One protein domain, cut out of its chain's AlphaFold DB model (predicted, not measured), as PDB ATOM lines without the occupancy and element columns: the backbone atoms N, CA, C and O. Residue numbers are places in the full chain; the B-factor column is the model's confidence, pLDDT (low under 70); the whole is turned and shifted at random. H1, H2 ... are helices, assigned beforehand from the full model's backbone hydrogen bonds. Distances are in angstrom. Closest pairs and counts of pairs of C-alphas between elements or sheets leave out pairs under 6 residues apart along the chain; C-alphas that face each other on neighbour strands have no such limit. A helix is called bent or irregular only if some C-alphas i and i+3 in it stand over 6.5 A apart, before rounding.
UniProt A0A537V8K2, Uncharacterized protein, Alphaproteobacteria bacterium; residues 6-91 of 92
ATOM      1  N   ALA A   6     331.673 155.775 188.222       96.06
ATOM      2  CA  ALA A   6     331.275 156.669 189.309       96.06
ATOM      3  C   ALA A   6     330.300 157.748 188.817       96.06
ATOM      4  O   ALA A   6     329.226 157.911 189.386       96.06
ATOM      5  N   MET A   7     330.605 158.391 187.685       97.38
ATOM      6  CA  MET A   7     329.709 159.374 187.062       97.38
ATOM      7  C   MET A   7     328.339 158.773 186.729       97.38
ATOM      8  O   MET A   7     327.308 159.397 186.966       97.38
ATOM      9  N   VAL A   8     328.309 157.540 186.207       96.50
ATOM     10  CA  VAL A   8     327.049 156.846 185.900       96.50
ATOM     11  C   VAL A   8     326.274 156.498 187.174       96.50
ATOM     12  O   VAL A   8     325.048 156.579 187.168       96.50
ATOM     13  N   ALA A   9     326.950 156.133 188.265       96.75
ATOM     14  CA  ALA A   9     326.301 155.859 189.547       96.75
ATOM     15  C   ALA A   9     325.652 157.121 190.141       96.75
ATOM     16  O   ALA A   9     324.481 157.075 190.521       96.75
ATOM     17  N   LEU A  10     326.366 158.254 190.138       97.44
ATOM     18  CA  LEU A  10     325.829 159.551 190.566       97.44
ATOM     19  C   LEU A  10     324.636 159.970 189.699       97.44
ATOM     20  O   LEU A  10     323.588 160.348 190.220       97.44
ATOM     21  N   TRP A  11     324.760 159.817 188.377       96.50
ATOM     22  CA  TRP A  11     323.676 160.085 187.435       96.50
ATOM     23  C   TRP A  11     322.430 159.244 187.727       96.50
ATOM     24  O   TRP A  11     321.337 159.794 187.852       96.50
ATOM     25  N   LYS A  12     322.582 157.920 187.878       96.62
ATOM     26  CA  LYS A  12     321.477 157.013 188.233       96.62
ATOM     27  C   LYS A  12     320.794 157.478 189.516       96.62
ATOM     28  O   LYS A  12     319.574 157.620 189.538       96.62
ATOM     29  N   ARG A  13     321.580 157.775 190.554       97.62
ATOM     30  CA  ARG A  13     321.039 158.181 191.849       97.62
ATOM     31  C   ARG A  13     320.288 159.510 191.783       97.62
ATOM     32  O   ARG A  13     319.195 159.616 192.331       97.62
ATOM     33  N   GLY A  14     320.830 160.500 191.080       96.88
ATOM     34  CA  GLY A  14     320.139 161.770 190.866       96.88
ATOM     35  C   GLY A  14     318.819 161.590 190.108       96.88
ATOM     36  O   GLY A  14     317.801 162.144 190.516       96.88
ATOM     37  N   GLN A  15     318.788 160.739 189.074       95.81
ATOM     38  CA  GLN A  15     317.555 160.421 188.340       95.81
ATOM     39  C   GLN A  15     316.498 159.728 189.217       95.81
ATOM     40  O   GLN A  15     315.316 160.049 189.107       95.81
ATOM     41  N   GLU A  16     316.895 158.825 190.118       96.69
ATOM     42  CA  GLU A  16     315.975 158.199 191.083       96.69
ATOM     43  C   GLU A  16     315.317 159.234 192.006       96.69
ATOM     44  O   GLU A  16     314.116 159.157 192.276       96.69
ATOM     45  N   ILE A  17     316.084 160.224 192.470       96.88
ATOM     46  CA  ILE A  17     315.555 161.299 193.314       96.88
ATOM     47  C   ILE A  17     314.556 162.150 192.520       96.88
ATOM     48  O   ILE A  17     313.419 162.323 192.970       96.88
ATOM     49  N   LEU A  18     314.936 162.591 191.316       95.12
ATOM     50  CA  LEU A  18     314.089 163.409 190.438       95.12
ATOM     51  C   LEU A  18     312.783 162.711 190.058       95.12
ATOM     52  O   LEU A  18     311.733 163.351 190.002       95.12
ATOM     53  N   ALA A  19     312.817 161.393 189.838       95.19
ATOM     54  CA  ALA A  19     311.629 160.609 189.502       95.19
ATOM     55  C   ALA A  19     310.532 160.712 190.576       95.19
ATOM     56  O   ALA A  19     309.343 160.623 190.267       95.19
ATOM     57  N   THR A  20     310.924 160.938 191.833       95.69
ATOM     58  CA  THR A  20     310.008 161.094 192.973       95.69
ATOM     59  C   THR A  20     309.790 162.548 193.388       95.69
ATOM     60  O   THR A  20     308.998 162.806 194.294       95.69
ATOM     61  N   LYS A  21     310.462 163.502 192.728       95.06
ATOM     62  CA  LYS A  21     310.508 164.922 193.109       95.06
ATOM     63  C   LYS A  21     311.023 165.157 194.536       95.06
ATOM     64  O   LYS A  21     310.698 166.168 195.166       95.06
ATOM     65  N   ALA A  22     311.780 164.210 195.088       96.19
ATOM     66  CA  ALA A  22     312.231 164.288 196.471       96.19
ATOM     67  C   ALA A  22     313.301 165.372 196.679       96.19
ATOM     68  O   ALA A  22     313.490 165.829 197.803       96.19
ATOM     69  N   GLU A  23     313.943 165.853 195.614       96.69
ATOM     70  CA  GLU A  23     314.869 166.988 195.640       96.69
ATOM     71  C   GLU A  23     314.198 168.324 195.979       96.69
ATOM     72  O   GLU A  23     314.869 169.285 196.350       96.69
ATOM     73  N   GLN A  24     312.870 168.410 195.872       95.75
ATOM     74  CA  GLN A  24     312.135 169.651 196.131       95.75
ATOM     75  C   GLN A  24     312.005 169.954 197.625       95.75
ATOM     76  O   GLN A  24     311.780 171.104 198.005       95.75
ATOM     77  N   LYS A  25     312.168 168.932 198.470       96.50
ATOM     78  CA  LYS A  25     311.949 168.994 199.914       96.50
ATOM     79  C   LYS A  25     313.227 168.688 200.681       96.50
ATOM     80  O   LYS A  25     314.004 167.817 200.290       96.50
ATOM     81  N   TRP A  26     313.422 169.384 201.793       96.38
ATOM     82  CA  TRP A  26     314.485 169.057 202.742       96.38
ATOM     83  C   TRP A  26     314.183 167.752 203.485       96.38
ATOM     84  O   TRP A  26     313.044 167.281 203.512       96.38
ATOM     85  N   GLU A  27     315.207 167.167 204.097       95.31
ATOM     86  CA  GLU A  27     315.136 165.901 204.834       95.31
ATOM     87  C   GLU A  27     314.100 165.956 205.965       95.31
ATOM     88  O   GLU A  27     313.374 164.990 206.192       95.31
ATOM     89  N   GLU A  28     313.971 167.114 206.618       95.50
ATOM     90  CA  GLU A  28     312.981 167.386 207.672       95.50
ATOM     91  C   GLU A  28     311.530 167.232 207.181       95.50
ATOM     92  O   GLU A  28     310.639 166.883 207.951       95.50
ATOM     93  N   GLU A  29     311.294 167.429 205.882       95.25
ATOM     94  CA  GLU A  29     309.993 167.282 205.223       95.25
ATOM     95  C   GLU A  29     309.833 165.917 204.521       95.25
ATOM     96  O   GLU A  29     308.899 165.715 203.736       95.25
ATOM     97  N   GLY A  30     310.756 164.981 204.772       93.56
ATOM     98  CA  GLY A  30     310.811 163.669 204.122       93.56
ATOM     99  C   GLY A  30     311.377 163.695 202.699       93.56
ATOM    100  O   GLY A  30     311.169 162.747 201.942       93.56
ATOM    101  N   GLY A  31     312.051 164.780 202.314       96.94
ATOM    102  CA  GLY A  31     312.733 164.899 201.031       96.94
ATOM    103  C   GLY A  31     314.180 164.412 201.051       96.94
ATOM    104  O   GLY A  31     314.645 163.791 202.006       96.94
ATOM    105  N   ARG A  32     314.883 164.660 199.946       97.88
ATOM    106  CA  ARG A  32     316.265 164.215 199.688       97.88
ATOM    107  C   ARG A  32     317.099 165.316 199.030       97.88
ATOM    108  O   ARG A  32     317.982 165.037 198.218       97.88
ATOM    109  N   ARG A  33     316.766 166.576 199.316       97.19
ATOM    110  CA  ARG A  33     317.386 167.744 198.686       97.19
ATOM    111  C   ARG A  33     318.874 167.855 198.969       97.19
ATOM    112  O   ARG A  33     319.608 168.185 198.043       97.19
ATOM    113  N   ARG A  34     319.337 167.574 200.191       97.56
ATOM    114  CA  ARG A  34     320.767 167.644 200.512       97.56
ATOM    115  C   ARG A  34     321.552 166.646 199.683       97.56
ATOM    116  O   ARG A  34     322.499 167.034 199.014       97.56
ATOM    117  N   GLU A  35     321.094 165.400 199.664       97.56
ATOM    118  CA  GLU A  35     321.722 164.363 198.851       97.56
ATOM    119  C   GLU A  35     321.717 164.726 197.369       97.56
ATOM    120  O   GLU A  35     322.736 164.576 196.708       97.56
ATOM    121  N   PHE A  36     320.605 165.238 196.841       97.19
ATOM    122  CA  PHE A  36     320.556 165.663 195.446       97.19
ATOM    123  C   PHE A  36     321.579 166.761 195.131       97.19
ATOM    124  O   PHE A  36     322.269 166.673 194.120       97.19
ATOM    125  N   LEU A  37     321.701 167.772 195.997       95.81
ATOM    126  CA  LEU A  37     322.669 168.855 195.822       95.81
ATOM    127  C   LEU A  37     324.113 168.348 195.900       95.81
ATOM    128  O   LEU A  37     324.932 168.742 195.074       95.81
ATOM    129  N   ASP A  38     324.416 167.460 196.845       96.31
ATOM    130  CA  ASP A  38     325.756 166.886 196.988       96.31
ATOM    131  C   ASP A  38     326.119 166.036 195.747       96.31
ATOM    132  O   ASP A  38     327.209 166.181 195.194       96.31
ATOM    133  N   LEU A  39     325.174 165.235 195.230       96.19
ATOM    134  CA  LEU A  39     325.339 164.473 193.983       96.19
ATOM    135  C   LEU A  39     325.545 165.380 192.763       96.19
ATOM    136  O   LEU A  39     326.353 165.057 191.891       96.19
ATOM    137  N   ALA A  40     324.803 166.486 192.674       94.31
ATOM    138  CA  ALA A  40     324.910 167.442 191.574       94.31
ATOM    139  C   ALA A  40     326.281 168.123 191.549       94.31
ATOM    140  O   ALA A  40     326.908 168.196 190.490       94.31
ATOM    141  N   VAL A  41     326.780 168.544 192.716       94.50
ATOM    142  CA  VAL A  41     328.122 169.126 192.858       94.50
ATOM    143  C   VAL A  41     329.195 168.117 192.454       94.50
ATOM    144  O   VAL A  41     330.004 168.421 191.580       94.50
ATOM    145  N   GLU A  42     329.169 166.907 193.016       95.94
ATOM    146  CA  GLU A  42     330.172 165.877 192.713       95.94
ATOM    147  C   GLU A  42     330.164 165.504 191.222       95.94
ATOM    148  O   GLU A  42     331.213 165.382 190.585       95.94
ATOM    149  N   LEU A  43     328.976 165.372 190.624       95.94
ATOM    150  CA  LEU A  43     328.862 165.073 189.204       95.94
ATOM    151  C   LEU A  43     329.394 166.224 188.337       95.94
ATOM    152  O   LEU A  43     330.063 165.956 187.342       95.94
ATOM    153  N   HIS A  44     329.141 167.485 188.699       94.12
ATOM    154  CA  HIS A  44     329.699 168.641 187.989       94.12
ATOM    155  C   HIS A  44     331.225 168.668 188.038       94.12
ATOM    156  O   HIS A  44     331.856 168.843 186.997       94.12
ATOM    157  N   GLU A  45     331.815 168.433 189.210       94.31
ATOM    158  CA  GLU A  45     333.270 168.374 189.371       94.31
ATOM    159  C   GLU A  45     333.887 167.277 188.501       94.31
ATOM    160  O   GLU A  45     334.852 167.519 187.775       94.31
ATOM    161  N   LEU A  46     333.294 166.081 188.505       95.75
ATOM    162  CA  LEU A  46     333.765 164.976 187.673       95.75
ATOM    163  C   LEU A  46     333.627 165.276 186.177       95.75
ATOM    164  O   LEU A  46     334.473 164.855 185.387       95.75
ATOM    165  N   LEU A  47     332.575 165.994 185.780       94.88
ATOM    166  CA  LEU A  47     332.339 166.387 184.394       94.88
ATOM    167  C   LEU A  47     333.192 167.586 183.935       94.88
ATOM    168  O   LEU A  47     333.012 168.032 182.801       94.88
ATOM    169  N   ASP A  48     334.091 168.092 184.789       93.75
ATOM    170  CA  ASP A  48     334.884 169.306 184.557       93.75
ATOM    171  C   ASP A  48     333.995 170.524 184.237       93.75
ATOM    172  O   ASP A  48     334.283 171.336 183.357       93.75
ATOM    173  N   ARG A  49     332.856 170.621 184.937       91.81
ATOM    174  CA  ARG A  49     331.879 171.709 184.803       91.81
ATOM    175  C   ARG A  49     331.997 172.698 185.950       91.81
ATOM    176  O   ARG A  49     332.345 172.352 187.079       91.81
ATOM    177  N   ARG A  50     331.690 173.963 185.671       89.12
ATOM    178  CA  ARG A  50     331.687 175.026 186.684       89.12
ATOM    179  C   ARG A  50     330.401 174.979 187.527       89.12
ATOM    180  O   ARG A  50     329.359 174.551 187.035       89.12
ATOM    181  N   PRO A  51     330.420 175.498 188.771       83.12
ATOM    182  CA  PRO A  51     329.223 175.538 189.621       83.12
ATOM    183  C   PRO A  51     328.081 176.430 189.111       83.12
ATOM    184  O   PRO A  51     326.943 176.252 189.525       83.12
ATOM    185  N   TRP A  52     328.379 177.420 188.262       83.94
ATOM    186  CA  TRP A  52     327.382 178.331 187.676       83.94
ATOM    187  C   TRP A  52     326.878 177.879 186.301       83.94
ATOM    188  O   TRP A  52     326.035 178.555 185.720       83.94
ATOM    189  N   GLU A  53     327.431 176.793 185.763       88.06
ATOM    190  CA  GLU A  53     326.986 176.225 184.496       88.06
ATOM    191  C   GLU A  53     325.686 175.425 184.673       88.06
ATOM    192  O   GLU A  53     325.407 174.899 185.751       88.06
ATOM    193  N   VAL A  54     324.908 175.289 183.596       88.38
ATOM    194  CA  VAL A  54     323.634 174.562 183.567       88.38
ATOM    195  C   VAL A  54     323.825 173.142 184.089       88.38
ATOM    196  O   VAL A  54     324.704 172.397 183.632       88.38
ATOM    197  N   ASP A  55     322.945 172.774 185.019       90.06
ATOM    198  CA  ASP A  55     322.938 171.465 185.649       90.06
ATOM    199  C   ASP A  55     322.494 170.373 184.667       90.06
ATOM    200  O   ASP A  55     321.426 170.448 184.044       90.06
ATOM    201  N   VAL A  56     323.317 169.331 184.541       92.81
ATOM    202  CA  VAL A  56     323.084 168.201 183.630       92.81
ATOM    203  C   VAL A  56     321.791 167.433 183.920       92.81
ATOM    204  O   VAL A  56     321.244 166.796 183.016       92.81
ATOM    205  N   PHE A  57     321.269 167.502 185.144       92.81
ATOM    206  CA  PHE A  57     319.985 166.928 185.530       92.81
ATOM    207  C   PHE A  57     318.788 167.705 184.959       92.81
ATOM    208  O   PHE A  57     317.753 167.090 184.688       92.81
ATOM    209  N   TYR A  58     318.923 169.014 184.712       88.12
ATOM    210  CA  TYR A  58     317.816 169.907 184.333       88.12
ATOM    211  C   TYR A  58     317.868 170.454 182.900       88.12
ATOM    212  O   TYR A  58     316.961 171.181 182.496       88.12
ATOM    213  N   VAL A  59     318.864 170.063 182.101       86.50
ATOM    214  CA  VAL A  59     319.036 170.490 180.696       86.50
ATOM    215  C   VAL A  59     317.747 170.456 179.869       86.50
ATOM    216  O   VAL A  59     317.427 171.431 179.192       86.50
ATOM    217  N   ASP A  60     316.992 169.355 179.925       76.12
ATOM    218  CA  ASP A  60     315.783 169.180 179.103       76.12
ATOM    219  C   ASP A  60     314.588 170.004 179.619       76.12
ATOM    220  O   ASP A  60     313.651 170.272 178.869       76.12
ATOM    221  N   ALA A  61     314.608 170.406 180.894       69.31
ATOM    222  CA  ALA A  61     313.541 171.185 181.518       69.31
ATOM    223  C   ALA A  61     313.683 172.697 181.267       69.31
ATOM    224  O   ALA A  61     312.705 173.429 181.403       69.31
ATOM    225  N   MET A  62     314.882 173.165 180.902       63.88
ATOM    226  CA  MET A  62     315.202 174.587 180.749       63.88
ATOM    227  C   MET A  62     315.999 174.859 179.471       63.88
ATOM    228  O   MET A  62     317.131 175.334 179.528       63.88
ATOM    229  N   LYS A  63     315.440 174.563 178.290       65.56
ATOM    230  CA  LYS A  63     316.048 175.065 177.048       65.56
ATOM    231  C   LYS A  63     315.910 176.602 177.013       65.56
ATOM    232  O   LYS A  63     314.766 177.064 177.025       65.56
ATOM    233  N   PRO A  64     317.007 177.384 176.957       65.50
ATOM    234  CA  PRO A  64     316.925 178.842 176.923       65.50
ATOM    235  C   PRO A  64     316.231 179.323 175.643       65.50
ATOM    236  O   PRO A  64     316.369 178.699 174.587       65.50
ATOM    237  N   SER A  65     315.502 180.438 175.732       66.94
ATOM    238  CA  SER A  65     314.964 181.143 174.559       66.94
ATOM    239  C   SER A  65     316.025 181.962 173.821       66.94
ATOM    240  O   SER A  65     315.850 182.228 172.634       66.94
ATOM    241  N   ASP A  66     317.108 182.333 174.510       64.31
ATOM    242  CA  ASP A  66     318.063 183.345 174.060       64.31
ATOM    243  C   ASP A  66     319.413 182.728 173.654       64.31
ATOM    244  O   ASP A  66     319.843 181.698 174.179       64.31
ATOM    245  N   ASP A  67     320.102 183.378 172.712       62.50
ATOM    246  CA  ASP A  67     321.326 182.861 172.086       62.50
ATOM    247  C   ASP A  67     322.561 182.855 173.014       62.50
ATOM    248  O   ASP A  67     323.455 182.027 172.834       62.50
ATOM    249  N   GLN A  68     322.631 183.737 174.024       56.19
ATOM    250  CA  GLN A  68     323.798 183.850 174.921       56.19
ATOM    251  C   GLN A  68     323.967 182.656 175.876       56.19
ATOM    252  O   GLN A  68     325.101 182.302 176.195       56.19
ATOM    253  N   ASP A  69     322.879 181.980 176.249       62.50
ATOM    254  CA  ASP A  69     322.905 180.807 177.136       62.50
ATOM    255  C   ASP A  69     323.086 179.481 176.369       62.50
ATOM    256  O   ASP A  69     323.183 178.402 176.962       62.50
ATOM    257  N   GLN A  70     323.167 179.527 175.030       64.06
ATOM    258  CA  GLN A  70     323.269 178.319 174.204       64.06
ATOM    259  C   GLN A  70     324.596 177.577 174.386       64.06
ATOM    260  O   GLN A  70     324.610 176.351 174.302       64.06
ATOM    261  N   GLY A  71     325.705 178.282 174.637       68.94
ATOM    262  CA  GLY A  71     327.028 177.659 174.760       68.94
ATOM    263  C   GLY A  71     327.128 176.711 175.958       68.94
ATOM    264  O   GLY A  71     327.535 175.556 175.812       68.94
ATOM    265  N   ASP A  72     326.691 177.179 177.125       82.00
ATOM    266  CA  ASP A  72     326.649 176.374 178.345       82.00
ATOM    267  C   ASP A  72     325.626 175.233 178.229       82.00
ATOM    268  O   ASP A  72     325.942 174.067 178.488       82.00
ATOM    269  N   TRP A  73     324.433 175.532 177.706       83.69
ATOM    270  CA  TRP A  73     323.395 174.525 177.494       83.69
ATOM    271  C   TRP A  73     323.849 173.392 176.560       83.69
ATOM    272  O   TRP A  73     323.579 172.219 176.826       83.69
ATOM    273  N   VAL A  74     324.592 173.705 175.491       87.12
ATOM    274  CA  VAL A  74     325.171 172.698 174.585       87.12
ATOM    275  C   VAL A  74     326.173 171.802 175.317       87.12
ATOM    276  O   VAL A  74     326.148 170.583 175.115       87.12
ATOM    277  N   GLY A  75     327.020 172.376 176.177       89.31
ATOM    278  CA  GLY A  75     327.958 171.623 177.013       89.31
ATOM    279  C   GLY A  75     327.239 170.671 177.968       89.31
ATOM    280  O   GLY A  75     327.515 169.467 177.978       89.31
ATOM    281  N   ALA A  76     326.241 171.181 178.688       91.12
ATOM    282  CA  ALA A  76     325.404 170.404 179.596       91.12
ATOM    283  C   ALA A  76     324.671 169.259 178.867       91.12
ATOM    284  O   ALA A  76     324.686 168.106 179.306       91.12
ATOM    285  N   ALA A  77     324.083 169.546 177.701       90.62
ATOM    286  CA  ALA A  77     323.382 168.565 176.877       90.62
ATOM    287  C   ALA A  77     324.320 167.499 176.295       90.62
ATOM    288  O   ALA A  77     323.937 166.334 176.149       90.62
ATOM    289  N   ALA A  78     325.554 167.862 175.945       91.88
ATOM    290  CA  ALA A  78     326.570 166.903 175.526       91.88
ATOM    291  C   ALA A  78     326.964 165.968 176.679       91.88
ATOM    292  O   ALA A  78     326.959 164.749 176.493       91.88
ATOM    293  N   ALA A  79     327.219 166.515 177.872       93.75
ATOM    294  CA  ALA A  79     327.539 165.732 179.062       93.75
ATOM    295  C   ALA A  79     326.399 164.769 179.434       93.75
ATOM    296  O   ALA A  79     326.627 163.572 179.616       93.75
ATOM    297  N   ARG A  80     325.153 165.258 179.428       94.19
ATOM    298  CA  ARG A  80     323.960 164.433 179.657       94.19
ATOM    299  C   ARG A  80     323.849 163.282 178.656       94.19
ATOM    300  O   ARG A  80     323.640 162.138 179.054       94.19
ATOM    301  N   ARG A  81     324.021 163.553 177.357       93.75
ATOM    302  CA  ARG A  81     323.990 162.505 176.318       93.75
ATOM    303  C   ARG A  81     325.075 161.452 176.535       93.75
ATOM    304  O   ARG A  81     324.799 160.268 176.364       93.75
ATOM    305  N   ALA A  82     326.275 161.863 176.944       95.00
ATOM    306  CA  ALA A  82     327.362 160.938 177.241       95.00
ATOM    307  C   ALA A  82     327.037 160.034 178.447       95.00
ATOM    308  O   ALA A  82     327.263 158.826 178.372       95.00
ATOM    309  N   LEU A  83     326.451 160.584 179.518       95.25
ATOM    310  CA  LEU A  83     325.994 159.811 180.683       95.25
ATOM    311  C   LEU A  83     324.922 158.782 180.308       95.25
ATOM    312  O   LEU A  83     325.015 157.621 180.704       95.25
ATOM    313  N   VAL A  84     323.930 159.183 179.506       94.19
ATOM    314  CA  VAL A  84     322.867 158.283 179.028       94.19
ATOM    315  C   VAL A  84     323.432 157.173 178.139       94.19
ATOM    316  O   VAL A  84     323.075 156.010 178.318       94.19
ATOM    317  N   ALA A  85     324.342 157.497 177.218       94.50
ATOM    318  CA  ALA A  85     324.977 156.494 176.364       94.50
ATOM    319  C   ALA A  85     325.794 155.482 177.187       94.50
ATOM    320  O   ALA A  85     325.668 154.275 176.983       94.50
ATOM    321  N   ALA A  86     326.577 155.954 178.162       94.44
ATOM    322  CA  ALA A  86     327.353 155.086 179.049       94.44
ATOM    323  C   ALA A  86     326.457 154.195 179.926       94.44
ATOM    324  O   ALA A  86     326.763 153.024 180.143       94.44
ATOM    325  N   LEU A  87     325.322 154.722 180.396       92.81
ATOM    326  CA  LEU A  87     324.312 153.956 181.122       92.81
ATOM    327  C   LEU A  87     323.742 152.812 180.266       92.81
ATOM    328  O   LEU A  87     323.631 151.681 180.742       92.81
ATOM    329  N   GLN A  88     323.405 153.095 179.007       92.00
ATOM    330  CA  GLN A  88     322.863 152.102 178.074       92.00
ATOM    331  C   GLN A  88     323.876 150.995 177.766       92.00
ATOM    332  O   GLN A  88     323.509 149.826 177.765       92.00
ATOM    333  N   GLN A  89     325.154 151.344 177.595       89.62
ATOM    334  CA  GLN A  89     326.237 150.377 177.374       89.62
ATOM    335  C   GLN A  89     326.477 149.428 178.557       89.62
ATOM    336  O   GLN A  89     327.001 148.343 178.359       89.62
ATOM    337  N   GLN A  90     326.114 149.824 179.781       82.25
ATOM    338  CA  GLN A  90     326.200 148.961 180.968       82.25
ATOM    339  C   GLN A  90     324.968 148.071 181.165       82.25
ATOM    340  O   GLN A  90     324.994 147.181 182.012       82.25
ATOM    341  N   SER A  91     323.871 148.370 180.466       73.44
ATOM    342  CA  SER A  91     322.573 147.708 180.651       73.44
ATOM    343  C   SER A  91     322.241 146.719 179.527       73.44
ATOM    344  O   SER A  91     321.199 146.068 179.602       73.44
TER     345      SER A  91
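AT A GLANCE: This is residues 6 to 91 of the 92 residues of an uncharacterized protein of Alphaproteobacteria bacterium (UniProt A0A537V8K2). A helical hairpin of H1 and H2, side by side, makes one arm of a V, and the long helix H3 makes the other; near the point of the V the beginning of H1, residues 7 to 11, meets residues 83 to 87 of H3. The long stretch of residues 47 to 66, which has no named element, passes in part through the middle, between H2 and H3. The printed part has 86 residues with three named helices, in the order H1, H2, H3, and no named strand; its class is all helix. It is compact, with a radius of gyration of the C-alphas of 13.3 A and spans of 39 by 32 by 20 A.

IN THESE COORDINATES: H1 is residues 6 to 19, 20.0 A from first to last C-alpha, beginning with C-alpha 6 at (331.275, 156.669, 189.309). H2 is residues 33 to 46, 19.9 A long, beginning with C-alpha 33 at (317.386, 167.744, 198.686). H3 is residues 67 to 91, 36.2 A long, ending with C-alpha 91 at (322.573, 147.708, 180.651). H3 has a kink of 29 degrees near residue 74 and is only just irregular: C-alphas 68 and 71 are 7.0 A apart.

HOW THE PARTS SIT: H1 and H2 form a helical hairpin and touch, their closest C-alphas being those of Leu 10 and Leu 39, 6.0 A apart. They run opposite ways at a shallow tilt of 32 degrees, only just short of steep. H1 touches H3 with residues 7 to 11 alone, and H3 touches H1 with residues 83 to 87 alone; their closest C-alphas are those of Val 8 and Leu 83, 6.1 A apart. Their lines are about perpendicular, at 76 degrees. H2 and H3 are apart. In H1 and H2 every O i to N i+4 pair is within hydrogen-bond range; in H3 19 of 21 are.

THE WHOLE: The two C-alphas farthest apart are those of Glu 28 and Asp 67, at 39.7 A. The printed part has no cut. Both links are long, with 13 residues between H1 and H2 and 20 between H2 and H3. The mean pLDDT of the printed part is 89.4; residues 61 to 71 are under 70.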